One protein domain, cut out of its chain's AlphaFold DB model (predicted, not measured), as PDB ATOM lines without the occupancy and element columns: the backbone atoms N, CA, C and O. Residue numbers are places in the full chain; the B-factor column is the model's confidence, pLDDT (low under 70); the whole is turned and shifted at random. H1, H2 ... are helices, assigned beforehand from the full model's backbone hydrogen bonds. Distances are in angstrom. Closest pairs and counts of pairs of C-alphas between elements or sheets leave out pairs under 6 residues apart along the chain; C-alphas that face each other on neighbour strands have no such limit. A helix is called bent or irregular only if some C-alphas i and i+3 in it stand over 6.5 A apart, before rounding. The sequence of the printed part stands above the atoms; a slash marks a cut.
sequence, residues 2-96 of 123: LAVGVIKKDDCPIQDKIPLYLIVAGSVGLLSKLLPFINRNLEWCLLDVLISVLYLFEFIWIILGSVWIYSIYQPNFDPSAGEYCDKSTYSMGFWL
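Overview. This is residues 2 to 96 of the 123 residues of an uncharacterized protein of Lamprigera yunnana (UniProt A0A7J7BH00). H3 and H2 make a long helical hairpin, and the short helices H1 and H4 pack on the first part of H2. Beyond them, the loop of residues 72 to 86 makes one end. The printed part has 95 residues, 66 of them in four named helices, H1 to H4 in order along the chain, with no named strand; its class is all helix, and the whole is loose, with a radius of gyration of the C-alphas of 16.2 A and spans of 55 by 23 by 17 A.

Along the chain. Find C-alpha 44 at (-50.469, 63.192, 43.638); from there H3 runs 40.5 A to residue 71. H2, residues 17 to 38, 30.2 A, has a kink of 27 degrees near residue 32 and is only just irregular: C-alphas 33 and 36 are 6.55 A apart. H1 is residues 2 to 7, 8.6 A; H4, residues 87 to 96, 14.0 A, ends at (-45.697, 35.298, 53.867).

Arrangement. Look at H2, the hub: it touches H3, closest C-alphas Ser 32 and Ile 51, 6.1 A, at a shallow tilt of 18 degrees, opposite ways. Its residues 19 to 27 alone touch H1, closest C-alphas Pro 19 and Gly 5, 4.5 A, a hairpin. Its residues 18 to 22 alone touch H4, closest C-alphas Leu 22 and Gly 93, 6.7 A. H1 and H3 are apart. Every O i to N i+4 pair is within hydrogen-bond range in H1, H3 and H4; in H2, 16 of 18.

Size, cuts and confidence. The C-alphas farthest apart, of Glu 43 and Ser 80, are 55.3 A apart. The printed part has no cut; the link H3 to H4 is long; no printed residue is under 70 in pLDDT.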
ATOM      1  N   LEU A   2     -40.143  36.902  44.647       78.38
ATOM      2  CA  LEU A   2     -39.850  36.870  43.198       78.38
ATOM      3  C   LEU A   2     -38.779  35.843  42.780       78.38
ATOM      4  O   LEU A   2     -39.068  34.963  41.982       78.38
ATOM      5  N   ALA A   3     -37.569  35.913  43.349       78.81
ATOM      6  CA  ALA A   3     -36.472  35.016  42.962       78.81
ATOM      7  C   ALA A   3     -36.807  33.537  43.206       78.81
ATOM      8  O   ALA A   3     -36.585  32.702  42.341       78.81
ATOM      9  N   VAL A   4     -37.409  33.225  44.358       77.81
ATOM     10  CA  VAL A   4     -37.818  31.853  44.685       77.81
ATOM     11  C   VAL A   4     -38.933  31.374  43.762       77.81
ATOM     12  O   VAL A   4     -38.818  30.281  43.235       77.81
ATOM     13  N   GLY A   5     -39.953  32.193  43.484       77.00
ATOM     14  CA  GLY A   5     -41.014  31.818  42.546       77.00
ATOM     15  C   GLY A   5     -40.508  31.574  41.118       77.00
ATOM     16  O   GLY A   5     -41.002  30.673  40.452       77.00
ATOM     17  N   VAL A   6     -39.503  32.332  40.660       78.62
ATOM     18  CA  VAL A   6     -38.891  32.155  39.329       78.62
ATOM     19  C   VAL A   6     -37.981  30.926  39.278       78.62
ATOM     20  O   VAL A   6     -38.071  30.151  38.333       78.62
ATOM     21  N   ILE A   7     -37.119  30.735  40.281       80.62
ATOM     22  CA  ILE A   7     -36.151  29.627  40.316       80.62
ATOM     23  C   ILE A   7     -36.851  28.287  40.568       80.62
ATOM     24  O   ILE A   7     -36.440  27.269  40.029       80.62
ATOM     25  N   LYS A   8     -37.908  28.287  41.384       77.19
ATOM     26  CA  LYS A   8     -38.628  27.090  41.834       77.19
ATOM     27  C   LYS A   8     -39.973  26.904  41.130       77.19
ATOM     28  O   LYS A   8     -40.894  26.329  41.706       77.19
ATOM     29  N   LYS A   9     -40.107  27.419  39.903       73.19
ATOM     30  CA  LYS A   9     -41.365  27.386  39.147       73.19
ATOM     31  C   LYS A   9     -41.868  25.962  38.888       73.19
ATOM     32  O   LYS A   9     -43.067  25.740  38.991       73.19
ATOM     33  N   ASP A  10     -40.956  25.033  38.617       75.06
ATOM     34  CA  ASP A  10     -41.279  23.647  38.249       75.06
ATOM     35  C   ASP A  10     -41.192  22.671  39.441       75.06
ATOM     36  O   ASP A  10     -41.520  21.496  39.328       75.06
ATOM     37  N   ASP A  11     -40.799  23.167  40.616       76.00
ATOM     38  CA  ASP A  11     -40.541  22.362  41.815       76.00
ATOM     39  C   ASP A  11     -41.808  22.126  42.669       76.00
ATOM     40  O   ASP A  11     -41.722  21.725  43.832       76.00
ATOM     41  N   CYS A  12     -42.998  22.407  42.126       77.75
ATOM     42  CA  CYS A  12     -44.285  22.180  42.793       77.75
ATOM     43  C   CYS A  12     -45.387  21.739  41.807       77.75
ATOM     44  O   CYS A  12     -46.389  22.445  41.666       77.75
ATOM     45  N   PRO A  13     -45.233  20.572  41.144       76.00
ATOM     46  CA  PRO A  13     -46.204  20.057  40.170       76.00
ATOM     47  C   PRO A  13     -47.603  19.811  40.756       76.00
ATOM     48  O   PRO A  13     -48.590  19.842  40.028       76.00
ATOM     49  N   ILE A  14     -47.715  19.604  42.074       78.38
ATOM     50  CA  ILE A  14     -49.012  19.443  42.748       78.38
ATOM     51  C   ILE A  14     -49.875  20.717  42.670       78.38
ATOM     52  O   ILE A  14     -51.100  20.662  42.768       78.38
ATOM     53  N   GLN A  15     -49.246  21.892  42.522       77.88
ATOM     54  CA  GLN A  15     -49.935  23.181  42.522       77.88
ATOM     55  C   GLN A  15     -49.085  24.285  41.866       77.88
ATOM     56  O   GLN A  15     -48.554  25.187  42.520       77.88
ATOM     57  N   ASP A  16     -49.075  24.305  40.531       81.38
ATOM     58  CA  ASP A  16     -48.376  25.313  39.707       81.38
ATOM     59  C   ASP A  16     -48.810  26.767  39.980       81.38
ATOM     60  O   ASP A  16     -48.162  27.736  39.571       81.38
ATOM     61  N   LYS A  17     -49.943  26.957  40.669       85.00
ATOM     62  CA  LYS A  17     -50.443  28.282  41.051       85.00
ATOM     63  C   LYS A  17     -49.658  28.898  42.209       85.00
ATOM     64  O   LYS A  17     -49.659  30.121  42.324       85.00
ATOM     65  N   ILE A  18     -48.949  28.111  43.022       84.12
ATOM     66  CA  ILE A  18     -48.175  28.624  44.163       84.12
ATOM     67  C   ILE A  18     -46.942  29.418  43.700       84.12
ATOM     68  O   ILE A  18     -46.787  30.565  44.131       84.12
ATOM     69  N   PRO A  19     -46.087  28.911  42.789       83.31
ATOM     70  CA  PRO A  19     -44.996  29.712  42.238       83.31
ATOM     71  C   PRO A  19     -45.498  30.969  41.514       83.31
ATOM     72  O   PRO A  19     -44.935  32.050  41.691       83.31
ATOM     73  N   LEU A  20     -46.603  30.865  40.764       85.94
ATOM     74  CA  LEU A  20     -47.224  32.016  40.102       85.94
ATOM     75  C   LEU A  20     -47.707  33.066  41.114       85.94
ATOM     76  O   LEU A  20     -47.458  34.258  40.929       85.94
ATOM     77  N   TYR A  21     -48.337  32.628  42.206       87.12
ATOM     78  CA  TYR A  21     -48.744  33.493  43.310       87.12
ATOM     79  C   TYR A  21     -47.558  34.274  43.879       87.12
ATOM     80  O   TYR A  21     -47.647  35.493  44.015       87.12
ATOM     81  N   LEU A  22     -46.429  33.601  44.134       86.31
ATOM     82  CA  LEU A  22     -45.206  34.217  44.660       86.31
ATOM     83  C   LEU A  22     -44.587  35.249  43.703       86.31
ATOM     84  O   LEU A  22     -44.061  36.269  44.162       86.31
ATOM     85  N   ILE A  23     -44.645  35.006  42.391       88.06
ATOM     86  CA  ILE A  23     -44.140  35.931  41.364       88.06
ATOM     87  C   ILE A  23     -45.021  37.182  41.287       88.06
ATOM     88  O   ILE A  23     -44.507  38.304  41.326       88.06
ATOM     89  N   VAL A  24     -46.342  37.007  41.200       90.19
ATOM     90  CA  VAL A  24     -47.292  38.125  41.092       90.19
ATOM     91  C   VAL A  24     -47.290  38.951  42.377       90.19
ATOM     92  O   VAL A  24     -47.119  40.163  42.314       90.19
ATOM     93  N   ALA A  25     -47.354  38.307  43.545       87.94
ATOM     94  CA  ALA A  25     -47.287  39.005  44.829       87.94
ATOM     95  C   ALA A  25     -45.969  39.783  44.988       87.94
ATOM     96  O   ALA A  25     -45.969  40.923  45.446       87.94
ATOM     97  N   GLY A  26     -44.841  39.200  44.565       87.69
ATOM     98  CA  GLY A  26     -43.545  39.872  44.644       87.69
ATOM     99  C   GLY A  26     -43.372  41.032  43.667       87.69
ATOM    100  O   GLY A  26     -42.772  42.038  44.034       87.69
ATOM    101  N   SER A  27     -43.884  40.914  42.442       89.56
ATOM    102  CA  SER A  27     -43.790  41.977  41.430       89.56
ATOM    103  C   SER A  27     -44.721  43.142  41.734       89.56
ATOM    104  O   SER A  27     -44.271  44.287  41.720       89.56
ATOM    105  N   VAL A  28     -45.980  42.859  42.071       89.69
ATOM    106  CA  VAL A  28     -46.957  43.888  42.434       89.69
ATOM    107  C   VAL A  28     -46.546  44.583  43.727       89.69
ATOM    108  O   VAL A  28     -46.464  45.805  43.735       89.69
ATOM    109  N   GLY A  29     -46.138  43.835  44.758       87.31
ATOM    110  CA  GLY A  29     -45.658  44.425  46.010       87.31
ATOM    111  C   GLY A  29     -44.455  45.348  45.820       87.31
ATOM    112  O   GLY A  29     -44.389  46.425  46.415       87.31
ATOM    113  N   LEU A  30     -43.511  44.971  44.951       89.25
ATOM    114  CA  LEU A  30     -42.370  45.826  44.629       89.25
ATOM    115  C   LEU A  30     -42.811  47.076  43.854       89.25
ATOM    116  O   LEU A  30     -42.364  48.178  44.172       89.25
ATOM    117  N   LEU A  31     -43.711  46.919  42.880       89.25
ATOM    118  CA  LEU A  31     -44.258  48.027  42.104       89.25
ATOM    119  C   LEU A  31     -44.985  49.029  43.005       89.25
ATOM    120  O   LEU A  31     -44.668  50.212  42.949       89.25
ATOM    121  N   SER A  32     -45.868  48.567  43.894       87.00
ATOM    122  CA  SER A  32     -46.606  49.397  44.856       87.00
ATOM    123  C   SER A  32     -45.678  50.276  45.708       87.00
ATOM    124  O   SER A  32     -46.015  51.417  46.024       87.00
ATOM    125  N   LYS A  33     -44.488  49.776  46.072       87.75
ATOM    126  CA  LYS A  33     -43.504  50.520  46.882       87.75
ATOM    127  C   LYS A  33     -42.567  51.403  46.057       87.75
ATOM    128  O   LYS A  33     -42.157  52.454  46.541       87.75
ATOM    129  N   LEU A  34     -42.228  51.000  44.834       87.81
ATOM    130  CA  LEU A  34     -41.331  51.757  43.955       87.81
ATOM    131  C   LEU A  34     -42.045  52.871  43.183       87.81
ATOM    132  O   LEU A  34     -41.429  53.902  42.925       87.81
ATOM    133  N   LEU A  35     -43.324  52.703  42.844       85.81
ATOM    134  CA  LEU A  35     -44.135  53.687  42.120       85.81
ATOM    135  C   LEU A  35     -44.048  55.112  42.719       85.81
ATOM    136  O   LEU A  35     -43.733  56.034  41.964       85.81
ATOM    137  N   PRO A  36     -44.215  55.321  44.045       82.00
ATOM    138  CA  PRO A  36     -44.071  56.650  44.650       82.00
ATOM    139  C   PRO A  36     -42.630  57.189  44.648       82.00
ATOM    140  O   PRO A  36     -42.424  58.395  44.758       82.00
ATOM    141  N   PHE A  37     -41.620  56.324  44.523       82.00
ATOM    142  CA  PHE A  37     -40.215  56.737  44.486       82.00
ATOM    143  C   PHE A  37     -39.756  57.122  43.074       82.00
ATOM    144  O   PHE A  37     -39.017  58.092  42.910       82.00
ATOM    145  N   ILE A  38     -40.202  56.373  42.062       80.12
ATOM    146  CA  ILE A  38     -39.791  56.541  40.663       80.12
ATOM    147  C   ILE A  38     -40.417  57.794  40.055       80.12
ATOM    148  O   ILE A  38     -39.748  58.509  39.312       80.12
ATOM    149  N   ASN A  39     -41.685  58.076  40.364       71.94
ATOM    150  CA  ASN A  39     -42.435  59.085  39.629       71.94
ATOM    151  C   ASN A  39     -42.878  60.258  40.508       71.94
ATOM    152  O   ASN A  39     -44.064  60.458  40.755       71.94
ATOM    153  N   ARG A  40     -41.910  61.081  40.939       70.81
ATOM    154  CA  ARG A  40     -42.178  62.326  41.690       70.81
ATOM    155  C   ARG A  40     -42.895  63.415  40.878       70.81
ATOM    156  O   ARG A  40     -43.335  64.398  41.460       70.81
ATOM    157  N   ASN A  41     -42.986  63.243  39.558       74.12
ATOM    158  CA  ASN A  41     -43.627  64.179  38.631       74.12
ATOM    159  C   ASN A  41     -45.076  63.798  38.281       74.12
ATOM    160  O   ASN A  41     -45.706  64.500  37.493       74.12
ATOM    161  N   LEU A  42     -45.598  62.684  38.807       75.44
ATOM    162  CA  LEU A  42     -46.998  62.313  38.608       75.44
ATOM    163  C   LEU A  42     -47.895  63.165  39.507       75.44
ATOM    164  O   LEU A  42     -47.503  63.514  40.621       75.44
ATOM    165  N   GLU A  43     -49.114  63.460  39.062       86.62
ATOM    166  CA  GLU A  43     -50.076  64.116  39.940       86.62
ATOM    167  C   GLU A  43     -50.357  63.250  41.171       86.62
ATOM    168  O   GLU A  43     -50.677  62.065  41.055       86.62
ATOM    169  N   TRP A  44     -50.269  63.862  42.353       83.62
ATOM    170  CA  TRP A  44     -50.469  63.192  43.638       83.62
ATOM    171  C   TRP A  44     -51.810  62.450  43.719       83.62
ATOM    172  O   TRP A  44     -51.876  61.377  44.308       83.62
ATOM    173  N   CYS A  45     -52.858  62.977  43.072       86.44
ATOM    174  CA  CYS A  45     -54.173  62.339  43.017       86.44
ATOM    175  C   CYS A  45     -54.166  61.052  42.172       86.44
ATOM    176  O   CYS A  45     -54.674  60.024  42.609       86.44
ATOM    177  N   LEU A  46     -53.533  61.070  40.992       87.31
ATOM    178  CA  LEU A  46     -53.412  59.880  40.146       87.31
ATOM    179  C   LEU A  46     -52.556  58.804  40.820       87.31
ATOM    180  O   LEU A  46     -52.884  57.621  40.756       87.31
ATOM    181  N   LEU A  47     -51.471  59.216  41.481       87.88
ATOM    182  CA  LEU A  47     -50.605  58.311  42.230       87.88
ATOM    183  C   LEU A  47     -51.378  57.600  43.353       87.88
ATOM    184  O   LEU A  47     -51.267  56.382  43.477       87.88
ATOM    185  N   ASP A  48     -52.190  58.331  44.117       88.12
ATOM    186  CA  ASP A  48     -52.995  57.775  45.211       88.12
ATOM    187  C   ASP A  48     -54.058  56.780  44.713       88.12
ATOM    188  O   ASP A  48     -54.204  55.686  45.265       88.12
ATOM    189  N   VAL A  49     -54.733  57.095  43.599       90.75
ATOM    190  CA  VAL A  49     -55.697  56.182  42.957       90.75
ATOM    191  C   VAL A  49     -55.009  54.907  42.464       90.75
ATOM    192  O   VAL A  49     -55.500  53.809  42.725       90.75
ATOM    193  N   LEU A  50     -53.859  55.018  41.790       90.00
ATOM    194  CA  LEU A  50     -53.111  53.856  41.298       90.00
ATOM    195  C   LEU A  50     -52.638  52.960  42.446       90.00
ATOM    196  O   LEU A  50     -52.810  51.744  42.388       90.00
ATOM    197  N   ILE A  51     -52.085  53.554  43.503       89.81
ATOM    198  CA  ILE A  51     -51.649  52.827  44.698       89.81
ATOM    199  C   ILE A  51     -52.842  52.138  45.374       89.81
ATOM    200  O   ILE A  51     -52.748  50.965  45.735       89.81
ATOM    201  N   SER A  52     -53.981  52.824  45.490       90.88
ATOM    202  CA  SER A  52     -55.209  52.252  46.055       90.88
ATOM    203  C   SER A  52     -55.697  51.033  45.265       90.88
ATOM    204  O   SER A  52     -56.030  50.006  45.856       90.88
ATOM    205  N   VAL A  53     -55.685  51.102  43.929       93.00
ATOM    206  CA  VAL A  53     -56.050  49.969  43.059       93.00
ATOM    207  C   VAL A  53     -55.081  48.796  43.229       93.00
ATOM    208  O   VAL A  53     -55.526  47.650  43.315       93.00
ATOM    209  N   LEU A  54     -53.774  49.060  43.323       91.75
ATOM    210  CA  LEU A  54     -52.769  48.018  43.558       91.75
ATOM    211  C   LEU A  54     -52.984  47.320  44.907       91.75
ATOM    212  O   LEU A  54     -52.950  46.091  44.960       91.75
ATOM    213  N   TYR A  55     -53.285  48.064  45.975       89.88
ATOM    214  CA  TYR A  55     -53.583  47.470  47.282       89.88
ATOM    215  C   TYR A  55     -54.865  46.629  47.284       89.88
ATOM    216  O   TYR A  55     -54.894  45.561  47.898       89.88
ATOM    217  N   LEU A  56     -55.915  47.060  46.577       92.00
ATOM    218  CA  LEU A  56     -57.133  46.255  46.413       92.00
ATOM    219  C   LEU A  56     -56.844  44.945  45.673       92.00
ATOM    220  O   LEU A  56     -57.324  43.883  46.075       92.00
ATOM    221  N   PHE A  57     -56.036  45.010  44.615       93.38
ATOM    222  CA  PHE A  57     -55.597  43.821  43.897       93.38
ATOM    223  C   PHE A  57     -54.789  42.884  44.805       93.38
ATOM    224  O   PHE A  57     -55.079  41.690  44.842       93.38
ATOM    225  N   GLU A  58     -53.823  43.406  45.568       90.56
ATOM    226  CA  GLU A  58     -53.037  42.621  46.530       90.56
ATOM    227  C   GLU A  58     -53.936  41.912  47.547       90.56
ATOM    228  O   GLU A  58     -53.747  40.726  47.805       90.56
ATOM    229  N   PHE A  59     -54.956  42.597  48.069       89.94
ATOM    230  CA  PHE A  59     -55.901  42.014  49.018       89.94
ATOM    231  C   PHE A  59     -56.667  40.822  48.422       89.94
ATOM    232  O   PHE A  59     -56.712  39.746  49.020       89.94
ATOM    233  N   ILE A  60     -57.220  40.977  47.215       93.69
ATOM    234  CA  ILE A  60     -57.907  39.884  46.507       93.69
ATOM    235  C   ILE A  60     -56.931  38.737  46.223       93.69
ATOM    236  O   ILE A  60     -57.257  37.564  46.422       93.69
ATOM    237  N   TRP A  61     -55.716  39.069  45.789       92.44
ATOM    238  CA  TRP A  61     -54.687  38.091  45.460       92.44
ATOM    239  C   TRP A  61     -54.273  37.264  46.678       92.44
ATOM    240  O   TRP A  61     -54.104  36.054  46.565       92.44
ATOM    241  N   ILE A  62     -54.183  37.878  47.858       90.81
ATOM    242  CA  ILE A  62     -53.882  37.206  49.130       90.81
ATOM    243  C   ILE A  62     -54.971  36.202  49.512       90.81
ATOM    244  O   ILE A  62     -54.657  35.105  49.981       90.81
ATOM    245  N   ILE A  63     -56.245  36.516  49.267       92.81
ATOM    246  CA  ILE A  63     -57.344  35.563  49.483       92.81
ATOM    247  C   ILE A  63     -57.182  34.353  48.554       92.81
ATOM    248  O   ILE A  63     -57.246  33.213  49.012       92.81
ATOM    249  N   LEU A  64     -56.897  34.579  47.269       92.88
ATOM    250  CA  LEU A  64     -56.647  33.494  46.311       92.88
ATOM    251  C   LEU A  64     -55.421  32.655  46.697       92.88
ATOM    252  O   LEU A  64     -55.487  31.426  46.695       92.88
ATOM    253  N   GLY A  65     -54.333  33.307  47.108       90.81
ATOM    254  CA  GLY A  65     -53.140  32.648  47.634       90.81
ATOM    255  C   GLY A  65     -53.428  31.796  48.863       90.81
ATOM    256  O   GLY A  65     -52.869  30.711  48.992       90.81
ATOM    257  N   SER A  66     -54.345  32.244  49.725       91.44
ATOM    258  CA  SER A  66     -54.812  31.464  50.874       91.44
ATOM    259  C   SER A  66     -55.476  30.170  50.423       91.44
ATOM    260  O   SER A  66     -55.109  29.102  50.902       91.44
ATOM    261  N   VAL A  67     -56.398  30.245  49.462       92.44
ATOM    262  CA  VAL A  67     -57.074  29.055  48.925       92.44
ATOM    263  C   VAL A  67     -56.061  28.077  48.330       92.44
ATOM    264  O   VAL A  67     -56.113  26.891  48.630       92.44
ATOM    265  N   TRP A  68     -55.107  28.566  47.538       90.81
ATOM    266  CA  TRP A  68     -54.078  27.737  46.907       90.81
ATOM    267  C   TRP A  68     -53.154  27.067  47.930       90.81
ATOM    268  O   TRP A  68     -53.060  25.842  47.972       90.81
ATOM    269  N   ILE A  69     -52.552  27.840  48.833       89.94
ATOM    270  CA  ILE A  69     -51.601  27.319  49.824       89.94
ATOM    271  C   ILE A  69     -52.284  26.354  50.803       89.94
ATOM    272  O   ILE A  69     -51.734  25.294  51.094       89.94
ATOM    273  N   TYR A  70     -53.479  26.688  51.302       88.75
ATOM    274  CA  TYR A  70     -54.181  25.824  52.253       88.75
ATOM    275  C   TYR A  70     -54.812  24.588  51.597       88.75
ATOM    276  O   TYR A  70     -55.027  23.599  52.294       88.75
ATOM    277  N   SER A  71     -55.072  24.594  50.282       89.62
ATOM    278  CA  SER A  71     -55.639  23.426  49.584       89.62
ATOM    279  C   SER A  71     -54.731  22.195  49.606       89.62
ATOM    280  O   SER A  71     -55.229  21.073  49.600       89.62
ATOM    281  N   ILE A  72     -53.416  22.402  49.684       87.50
ATOM    282  CA  ILE A  72     -52.406  21.338  49.736       87.50
ATOM    283  C   ILE A  72     -51.737  21.252  51.111       87.50
ATOM    284  O   ILE A  72     -50.566  20.888  51.210       87.50
ATOM    285  N   TYR A  73     -52.439  21.652  52.176       83.56
ATOM    286  CA  TYR A  73     -51.874  21.682  53.522       83.56
ATOM    287  C   TYR A  73     -51.312  20.306  53.916       83.56
ATOM    288  O   TYR A  73     -52.042  19.321  53.955       83.56
ATOM    289  N   GLN A  74     -50.010  20.279  54.226       83.19
ATOM    290  CA  GLN A  74     -49.154  19.084  54.349       83.19
ATOM    291  C   GLN A  74     -48.854  18.383  53.007       83.19
ATOM    292  O   GLN A  74     -49.200  17.213  52.838       83.19
ATOM    293  N   PRO A  75     -48.173  19.058  52.058       82.69
ATOM    294  CA  PRO A  75     -47.811  18.423  50.798       82.69
ATOM    295  C   PRO A  75     -46.688  17.402  51.004       82.69
ATOM    296  O   PRO A  75     -45.884  17.505  51.937       82.69
ATOM    297  N   ASN A  76     -46.590  16.438  50.092       83.56
ATOM    298  CA  ASN A  76     -45.434  15.553  50.037       83.56
ATOM    299  C   ASN A  76     -44.208  16.354  49.581       83.56
ATOM    300  O   ASN A  76     -44.240  17.035  48.559       83.56
ATOM    301  N   PHE A  77     -43.119  16.276  50.343       83.69
ATOM    302  CA  PHE A  77     -41.855  16.946  50.010       83.69
ATOM    303  C   PHE A  77     -40.865  16.016  49.296       83.69
ATOM    304  O   PHE A  77     -39.785  16.461  48.915       83.69
ATOM    305  N   ASP A  78     -41.206  14.731  49.160       82.94
ATOM    306  CA  ASP A  78     -40.349  13.725  48.537       82.94
ATOM    307  C   ASP A  78     -40.652  13.625  47.033       82.94
ATOM    308  O   ASP A  78     -41.754  13.199  46.669       82.94
ATOM    309  N   PRO A  79     -39.700  13.975  46.149       77.50
ATOM    310  CA  PRO A  79     -39.884  13.874  44.703       77.50
ATOM    311  C   PRO A  79     -40.051  12.430  44.209       77.50
ATOM    312  O   PRO A  79     -40.498  12.208  43.087       77.50
ATOM    313  N   SER A  80     -39.720  11.438  45.038       80.25
ATOM    314  CA  SER A  80     -39.821  10.013  44.703       80.25
ATOM    315  C   SER A  80     -41.225   9.444  44.941       80.25
ATOM    316  O   SER A  80     -41.531   8.349  44.475       80.25
ATOM    317  N   ALA A  81     -42.076  10.172  45.674       75.94
ATOM    318  CA  ALA A  81     -43.398   9.717  46.103       75.94
ATOM    319  C   ALA A  81     -44.541  10.108  45.141       75.94
ATOM    320  O   ALA A  81     -45.694   9.762  45.400       75.94
ATOM    321  N   GLY A  82     -44.243  10.803  44.034       80.25
ATOM    322  CA  GLY A  82     -45.229  11.263  43.050       80.25
ATOM    323  C   GLY A  82     -45.398  12.784  43.053       80.25
ATOM    324  O   GLY A  82     -44.424  13.510  42.867       80.25
ATOM    325  N   GLU A  83     -46.628  13.276  43.230       81.12
ATOM    326  CA  GLU A  83     -46.910  14.716  43.302       81.12
ATOM    327  C   GLU A  83     -46.267  15.327  44.556       81.12
ATOM    328  O   GLU A  83     -46.695  15.065  45.684       81.12
ATOM    329  N   TYR A  84     -45.229  16.141  44.352       84.44
ATOM    330  CA  TYR A  84     -44.479  16.794  45.422       84.44
ATOM    331  C   TYR A  84     -44.526  18.319  45.308       84.44
ATOM    332  O   TYR A  84     -44.896  18.887  44.279       84.44
ATOM    333  N   CYS A  85     -44.138  18.995  46.384       84.38
ATOM    334  CA  CYS A  85     -43.850  20.422  46.370       84.38
ATOM    335  C   CYS A  85     -42.593  20.702  47.188       84.38
ATOM    336  O   CYS A  85     -42.459  20.209  48.306       84.38
ATOM    337  N   ASP A  86     -41.668  21.499  46.656       84.44
ATOM    338  CA  ASP A  86     -40.446  21.873  47.364       84.44
ATOM    339  C   ASP A  86     -40.768  22.615  48.669       84.44
ATOM    340  O   ASP A  86     -41.553  23.573  48.729       84.44
ATOM    341  N   LYS A  87     -40.118  22.158  49.743       84.31
ATOM    342  CA  LYS A  87     -40.338  22.654  51.101       84.31
ATOM    343  C   LYS A  87     -40.093  24.152  51.220       84.31
ATOM    344  O   LYS A  87     -40.809  24.818  51.969       84.31
ATOM    345  N   SER A  88     -39.101  24.685  50.515       83.81
ATOM    346  CA  SER A  88     -38.751  26.102  50.555       83.81
ATOM    347  C   SER A  88     -39.844  26.949  49.905       83.81
ATOM    348  O   SER A  88     -40.310  27.915  50.511       83.81
ATOM    349  N   THR A  89     -40.320  26.547  48.723       82.44
ATOM    350  CA  THR A  89     -41.376  27.255  47.980       82.44
ATOM    351  C   THR A  89     -42.674  27.317  48.777       82.44
ATOM    352  O   THR A  89     -43.223  28.403  48.981       82.44
ATOM    353  N   TYR A  90     -43.122  26.168  49.295       86.50
ATOM    354  CA  TYR A  90     -44.329  26.092  50.114       86.50
ATOM    355  C   TYR A  90     -44.186  26.888  51.416       86.50
ATOM    356  O   TYR A  90     -45.034  27.726  51.725       86.50
ATOM    357  N   SER A  91     -43.089  26.688  52.157       85.62
ATOM    358  CA  SER A  91     -42.884  27.373  53.441       85.62
ATOM    359  C   SER A  91     -42.822  28.886  53.262       85.62
ATOM    360  O   SER A  91     -43.407  29.614  54.057       85.62
ATOM    361  N   MET A  92     -42.158  29.383  52.212       84.88
ATOM    362  CA  MET A  92     -42.138  30.818  51.932       84.88
ATOM    363  C   MET A  92     -43.537  31.362  51.655       84.88
ATOM    364  O   MET A  92     -43.907  32.371  52.249       84.88
ATOM    365  N   GLY A  93     -44.324  30.707  50.796       86.06
ATOM    366  CA  GLY A  93     -45.706  31.119  50.533       86.06
ATOM    367  C   GLY A  93     -46.545  31.154  51.809       86.06
ATOM    368  O   GLY A  93     -47.184  32.166  52.103       86.06
ATOM    369  N   PHE A  94     -46.470  30.085  52.600       89.00
ATOM    370  CA  PHE A  94     -47.203  29.940  53.852       89.00
ATOM    371  C   PHE A  94     -46.844  31.017  54.885       89.00
ATOM    372  O   PHE A  94     -47.734  31.668  55.437       89.00
ATOM    373  N   TRP A  95     -45.550  31.247  55.135       90.31
ATOM    374  CA  TRP A  95     -45.101  32.244  56.110       90.31
ATOM    375  C   TRP A  95     -45.439  33.669  55.684       90.31
ATOM    376  O   TRP A  95     -45.822  34.478  56.525       90.31
ATOM    377  N   LEU A  96     -45.341  33.980  54.391       86.88
ATOM    378  CA  LEU A  96     -45.697  35.298  53.867       86.88
ATOM    379  C   LEU A  96     -47.191  35.581  54.019       86.88
ATOM    380  O   LEU A  96     -47.570  36.653  54.489       86.88
TER     381      LEU A  96